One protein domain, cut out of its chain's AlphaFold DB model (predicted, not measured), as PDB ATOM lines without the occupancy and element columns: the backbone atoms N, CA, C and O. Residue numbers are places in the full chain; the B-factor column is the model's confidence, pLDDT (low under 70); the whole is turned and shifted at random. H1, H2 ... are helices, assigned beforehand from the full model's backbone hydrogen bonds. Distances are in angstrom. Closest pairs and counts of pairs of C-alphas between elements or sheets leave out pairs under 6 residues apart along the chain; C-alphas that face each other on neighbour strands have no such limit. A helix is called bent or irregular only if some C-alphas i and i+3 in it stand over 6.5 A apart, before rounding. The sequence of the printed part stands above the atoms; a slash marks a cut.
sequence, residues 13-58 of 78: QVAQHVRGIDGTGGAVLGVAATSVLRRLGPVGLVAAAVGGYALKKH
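AT A GLANCE: This is residues 13 to 58 of the 78 residues of an uncharacterized protein of Novosphingobium resinovorum (UniProt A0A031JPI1). One long helix, H2, is sharply bent into two arms, H2a and H2b, which make an open V, and a short helix, H1, lies away from both of them, joined to the start of H2a by a link. The arms meet only at the corner of the V. The printed part has 46 residues with two named helices, H1 then H2, and no named strand; its class is all helix. It is loose, with a radius of gyration of the C-alphas of 12.6 A and spans of 29 by 26 by 21 A.

HOW THE PARTS SIT: H1, residues 13 to 18, is apart from both arms of H2, residues 25 to 58. H2 was assigned as one helix by its hydrogen bonds but is bent: C-alphas 39 and 42 are 9.3 A apart. Its arms, H2a, residues 25 to 39, and H2b, residues 42 to 58, only just touch, and only at the corner, with 3 pairs of C-alphas within 8 A. H2a touches with residues 37 to 38 alone and H2b with residues 44 to 45 alone; the closest C-alphas, those of Leu 37 and Gly 44, are 5.4 A apart. The arms run opposite ways at a steep tilt of 52 degrees. In H2a and H2b every O i to N i+4 pair is within hydrogen-bond range; in H1, 1 of 2 is.

IN THESE COORDINATES: H1 begins at C-alpha 13, (-3.961, -92.404, -135.405), and measures 9.0 A from first to last C-alpha. H2a begins at C-alpha 25, (-2.568, -92.691, -114.691), and measures 21.4 A. H2b measures 24.2 A and ends at C-alpha 58, (-13.764, -114.736, -120.475).

THE WHOLE: The C-alphas farthest apart, those of Gly 23 and Lys 57, are 30.1 A apart. The printed part has no cut, and the link from H1 to H2 is short. Mean pLDDT of the printed part is 81.0; residues 15 to 23 are under 70.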
ATOM      1  N   GLN A  13      -2.516 -92.219-135.632       75.38
ATOM      2  CA  GLN A  13      -3.961 -92.404-135.405       75.38
ATOM      3  C   GLN A  13      -4.300 -92.645-133.926       75.38
ATOM      4  O   GLN A  13      -5.242 -92.064-133.388       75.38
ATOM      5  N   VAL A  14      -3.500 -93.467-133.243       72.69
ATOM      6  CA  VAL A  14      -3.663 -93.700-131.803       72.69
ATOM      7  C   VAL A  14      -3.412 -92.404-131.032       72.69
ATOM      8  O   VAL A  14      -4.232 -92.048-130.190       72.69
ATOM      9  N   ALA A  15      -2.352 -91.655-131.365       68.06
ATOM     10  CA  ALA A  15      -1.987 -90.400-130.702       68.06
ATOM     11  C   ALA A  15      -3.093 -89.324-130.739       68.06
ATOM     12  O   ALA A  15      -3.234 -88.552-129.792       68.06
ATOM     13  N   GLN A  16      -3.902 -89.289-131.802       69.88
ATOM     14  CA  GLN A  16      -5.051 -88.371-131.925       69.88
ATOM     15  C   GLN A  16      -6.170 -88.752-130.949       69.88
ATOM     16  O   GLN A  16      -6.801 -87.876-130.370       69.88
ATOM     17  N   HIS A  17      -6.385 -90.056-130.749       65.19
ATOM     18  CA  HIS A  17      -7.438 -90.599-129.889       65.19
ATOM     19  C   HIS A  17      -7.064 -90.600-128.398       65.19
ATOM     20  O   HIS A  17      -7.926 -90.381-127.553       65.19
ATOM     21  N   VAL A  18      -5.787 -90.801-128.044       64.88
ATOM     22  CA  VAL A  18      -5.330 -90.764-126.635       64.88
ATOM     23  C   VAL A  18      -5.203 -89.348-126.060       64.88
ATOM     24  O   VAL A  18      -5.068 -89.208-124.848       64.88
ATOM     25  N   ARG A  19      -5.287 -88.287-126.881       60.69
ATOM     26  CA  ARG A  19      -5.134 -86.881-126.446       60.69
ATOM     27  C   ARG A  19      -6.193 -86.401-125.434       60.69
ATOM     28  O   ARG A  19      -6.027 -85.317-124.888       60.69
ATOM     29  N   GLY A  20      -7.243 -87.190-125.188       60.84
ATOM     30  CA  GLY A  20      -8.307 -86.918-124.212       60.84
ATOM     31  C   GLY A  20      -8.435 -87.942-123.075       60.84
ATOM     32  O   GLY A  20      -9.445 -87.925-122.383       60.84
ATOM     33  N   ILE A  21      -7.470 -88.852-122.885       61.91
ATOM     34  CA  ILE A  21      -7.481 -89.809-121.761       61.91
ATOM     35  C   ILE A  21      -6.768 -89.162-120.569       61.91
ATOM     36  O   ILE A  21      -5.576 -88.879-120.657       61.91
ATOM     37  N   ASP A  22      -7.499 -88.922-119.477       60.12
ATOM     38  CA  ASP A  22      -7.089 -88.169-118.282       60.12
ATOM     39  C   ASP A  22      -5.664 -88.475-117.752       60.12
ATOM     40  O   ASP A  22      -5.409 -89.349-116.915       60.12
ATOM     41  N   GLY A  23      -4.720 -87.676-118.255       68.50
ATOM     42  CA  GLY A  23      -3.668 -86.983-117.510       68.50
ATOM     43  C   GLY A  23      -2.391 -87.751-117.198       68.50
ATOM     44  O   GLY A  23      -1.327 -87.414-117.707       68.50
ATOM     45  N   THR A  24      -2.454 -88.757-116.327       77.12
ATOM     46  CA  THR A  24      -1.222 -89.249-115.668       77.12
ATOM     47  C   THR A  24      -1.261 -90.742-115.406       77.12
ATOM     48  O   THR A  24      -0.297 -91.445-115.701       77.12
ATOM     49  N   GLY A  25      -2.396 -91.258-114.927       77.75
ATOM     50  CA  GLY A  25      -2.568 -92.691-114.691       77.75
ATOM     51  C   GLY A  25      -2.446 -93.485-115.990       77.75
ATOM     52  O   GLY A  25      -1.635 -94.401-116.071       77.75
ATOM     53  N   GLY A  26      -3.173 -93.074-117.036       75.88
ATOM     54  CA  GLY A  26      -3.128 -93.725-118.349       75.88
ATOM     55  C   GLY A  26      -1.759 -93.633-119.030       75.88
ATOM     56  O   GLY A  26      -1.332 -94.587-119.676       75.88
ATOM     57  N   ALA A  27      -1.033 -92.529-118.832       84.88
ATOM     58  CA  ALA A  27       0.311 -92.351-119.372       84.88
ATOM     59  C   ALA A  27       1.340 -93.232-118.650       84.88
ATOM     60  O   ALA A  27       2.112 -93.919-119.309       84.88
ATOM     61  N   VAL A  28       1.328 -93.274-117.314       87.38
ATOM     62  CA  VAL A  28       2.240 -94.127-116.533       87.38
ATOM     63  C   VAL A  28       1.989 -95.601-116.839       87.38
ATOM     64  O   VAL A  28       2.930 -96.340-117.121       87.38
ATOM     65  N   LEU A  29       0.723 -96.022-116.858       86.12
ATOM     66  CA  LEU A  29       0.351 -97.393-117.206       86.12
ATOM     67  C   LEU A  29       0.683 -97.708-118.669       86.12
ATOM     68  O   LEU A  29       1.188 -98.788-118.961       86.12
ATOM     69  N   GLY A  30       0.477 -96.755-119.580       83.38
ATOM     70  CA  GLY A  30       0.841 -96.875-120.990       83.38
ATOM     71  C   GLY A  30       2.350 -97.012-121.200       83.38
ATOM     72  O   GLY A  30       2.790 -97.888-121.942       83.38
ATOM     73  N   VAL A  31       3.163 -96.208-120.513       86.06
ATOM     74  CA  VAL A  31       4.633 -96.276-120.557       86.06
ATOM     75  C   VAL A  31       5.135 -97.575-119.926       86.06
ATOM     76  O   VAL A  31       5.984 -98.249-120.509       86.06
ATOM     77  N   ALA A  32       4.593 -97.986-118.780       86.94
ATOM     78  CA  ALA A  32       4.924 -99.264-118.153       86.94
ATOM     79  C   ALA A  32       4.555-100.458-119.055       86.94
ATOM     80  O   ALA A  32       5.373-101.347-119.290       86.94
ATOM     81  N   ALA A  33       3.357-100.457-119.639       83.50
ATOM     82  CA  ALA A  33       2.920-101.512-120.547       83.50
ATOM     83  C   ALA A  33       3.782-101.561-121.818       83.50
ATOM     84  O   ALA A  33       4.250-102.627-122.215       83.50
ATOM     85  N   THR A  34       4.047-100.410-122.441       81.81
ATOM     86  CA  THR A  34       4.859-100.336-123.667       81.81
ATOM     87  C   THR A  34       6.328-100.667-123.422       81.81
ATOM     88  O   THR A  34       6.943-101.307-124.273       81.81
ATOM     89  N   SER A  35       6.900-100.305-122.272       84.06
ATOM     90  CA  SER A  35       8.283-100.660-121.919       84.06
ATOM     91  C   SER A  35       8.462-102.166-121.716       84.06
ATOM     92  O   SER A  35       9.420-102.737-122.243       84.06
ATOM     93  N   VAL A  36       7.511-102.838-121.062       83.56
ATOM     94  CA  VAL A  36       7.500-104.307-120.960       83.56
ATOM     95  C   VAL A  36       7.311-104.946-122.337       83.56
ATOM     96  O   VAL A  36       8.057-105.853-122.712       83.56
ATOM     97  N   LEU A  37       6.374-104.435-123.139       80.31
ATOM     98  CA  LEU A  37       6.086-104.976-124.467       80.31
ATOM     99  C   LEU A  37       7.271-104.818-125.432       80.31
ATOM    100  O   LEU A  37       7.576-105.730-126.195       80.31
ATOM    101  N   ARG A  38       8.004-103.701-125.348       80.62
ATOM    102  CA  ARG A  38       9.229-103.452-126.123       80.62
ATOM    103  C   ARG A  38      10.354-104.426-125.767       80.62
ATOM    104  O   ARG A  38      11.189-104.709-126.621       80.62
ATOM    105  N   ARG A  39      10.352-104.963-124.542       78.75
ATOM    106  CA  ARG A  39      11.306-105.977-124.069       78.75
ATOM    107  C   ARG A  39      10.924-107.395-124.509       78.75
ATOM    108  O   ARG A  39      11.806-108.215-124.727       78.75
ATOM    109  N   LEU A  40       9.628-107.657-124.683       81.31
ATOM    110  CA  LEU A  40       9.095-108.924-125.202       81.31
ATOM    111  C   LEU A  40       9.082-108.988-126.742       81.31
ATOM    112  O   LEU A  40       9.060-110.075-127.320       81.31
ATOM    113  N   GLY A  41       9.083-107.837-127.419       82.00
ATOM    114  CA  GLY A  41       9.163-107.737-128.875       82.00
ATOM    115  C   GLY A  41       8.037-108.508-129.591       82.00
ATOM    116  O   GLY A  41       6.886-108.453-129.152       82.00
ATOM    117  N   PRO A  42       8.322-109.232-130.692       85.00
ATOM    118  CA  PRO A  42       7.296-109.959-131.447       85.00
ATOM    119  C   PRO A  42       6.584-111.039-130.617       85.00
ATOM    120  O   PRO A  42       5.394-111.272-130.818       85.00
ATOM    121  N   VAL A  43       7.260-111.633-129.626       86.69
ATOM    122  CA  VAL A  43       6.640-112.590-128.693       86.69
ATOM    123  C   VAL A  43       5.595-111.894-127.819       86.69
ATOM    124  O   VAL A  43       4.514-112.434-127.598       86.69
ATOM    125  N   GLY A  44       5.873-110.661-127.388       84.94
ATOM    126  CA  GLY A  44       4.930-109.837-126.635       84.94
ATOM    127  C   GLY A  44       3.652-109.533-127.413       84.94
ATOM    128  O   GLY A  44       2.569-109.585-126.837       84.94
ATOM    129  N   LEU A  45       3.753-109.280-128.723       86.62
ATOM    130  CA  LEU A  45       2.583-109.071-129.584       86.62
ATOM    131  C   LEU A  45       1.721-110.329-129.705       86.62
ATOM    132  O   LEU A  45       0.501-110.241-129.583       86.62
ATOM    133  N   VAL A  46       2.341-111.495-129.903       90.56
ATOM    134  CA  VAL A  46       1.612-112.770-129.974       90.56
ATOM    135  C   VAL A  46       0.940-113.075-128.635       90.56
ATOM    136  O   VAL A  46      -0.248-113.391-128.602       90.56
ATOM    137  N   ALA A  47       1.657-112.908-127.523       88.56
ATOM    138  CA  ALA A  47       1.106-113.106-126.186       88.56
ATOM    139  C   ALA A  47      -0.040-112.129-125.880       88.56
ATOM    140  O   ALA A  47      -1.057-112.540-125.330       88.56
ATOM    141  N   ALA A  48       0.079-110.860-126.275       87.88
ATOM    142  CA  ALA A  48      -0.984-109.872-126.115       87.88
ATOM    143  C   ALA A  48      -2.211-110.200-126.979       87.88
ATOM    144  O   ALA A  48      -3.337-110.056-126.511       87.88
ATOM    145  N   ALA A  49      -2.018-110.688-128.206       87.81
ATOM    146  CA  ALA A  49      -3.114-111.100-129.077       87.81
ATOM    147  C   ALA A  49      -3.853-112.328-128.519       87.81
ATOM    148  O   ALA A  49      -5.076-112.306-128.376       87.81
ATOM    149  N   VAL A  50      -3.115-113.378-128.143       94.25
ATOM    150  CA  VAL A  50      -3.688-114.618-127.592       94.25
ATOM    151  C   VAL A  50      -4.302-114.372-126.214       94.25
ATOM    152  O   VAL A  50      -5.448-114.747-125.964       94.25
ATOM    153  N   GLY A  51      -3.573-113.692-125.329       90.56
ATOM    154  CA  GLY A  51      -4.031-113.336-123.989       90.56
ATOM    155  C   GLY A  51      -5.225-112.386-124.023       90.56
ATOM    156  O   GLY A  51      -6.202-112.608-123.313       90.56
ATOM    157  N   GLY A  52      -5.202-111.384-124.905       91.31
ATOM    158  CA  GLY A  52      -6.318-110.469-125.130       91.31
ATOM    159  C   GLY A  52      -7.563-111.181-125.656       91.31
ATOM    160  O   GLY A  52      -8.661-110.922-125.169       91.31
ATOM    161  N   TYR A  53      -7.414-112.132-126.584       91.25
ATOM    162  CA  TYR A  53      -8.533-112.937-127.083       91.25
ATOM    163  C   TYR A  53      -9.135-113.831-125.992       91.25
ATOM    164  O   TYR A  53     -10.354-113.849-125.802       91.25
ATOM    165  N   ALA A  54      -8.289-114.533-125.230       94.06
ATOM    166  CA  ALA A  54      -8.733-115.369-124.117       94.06
ATOM    167  C   ALA A  54      -9.439-114.537-123.033       94.06
ATOM    168  O   ALA A  54     -10.522-114.907-122.573       94.06
ATOM    169  N   LEU A  55      -8.874-113.378-122.680       91.94
ATOM    170  CA  LEU A  55      -9.461-112.451-121.718       91.94
ATOM    171  C   LEU A  55     -10.803-111.909-122.215       91.94
ATOM    172  O   LEU A  55     -11.776-111.946-121.464       91.94
ATOM    173  N   LYS A  56     -10.890-111.487-123.485       87.69
ATOM    174  CA  LYS A  56     -12.140-111.035-124.111       87.69
ATOM    175  C   LYS A  56     -13.210-112.120-124.033       87.69
ATOM    176  O   LYS A  56     -14.326-111.837-123.617       87.69
ATOM    177  N   LYS A  57     -12.873-113.374-124.359       89.00
ATOM    178  CA  LYS A  57     -13.835-114.483-124.294       89.00
ATOM    179  C   LYS A  57     -14.294-114.769-122.865       89.00
ATOM    180  O   LYS A  57     -15.454-115.115-122.646       89.00
ATOM    181  N   HIS A  58     -13.406-114.620-121.886       88.94
ATOM    182  CA  HIS A  58     -13.764-114.736-120.475       88.94
ATOM    183  C   HIS A  58     -14.647-113.582-119.995       88.94
ATOM    184  O   HIS A  58     -15.604-113.835-119.264       88.94
TER     185      HIS A  58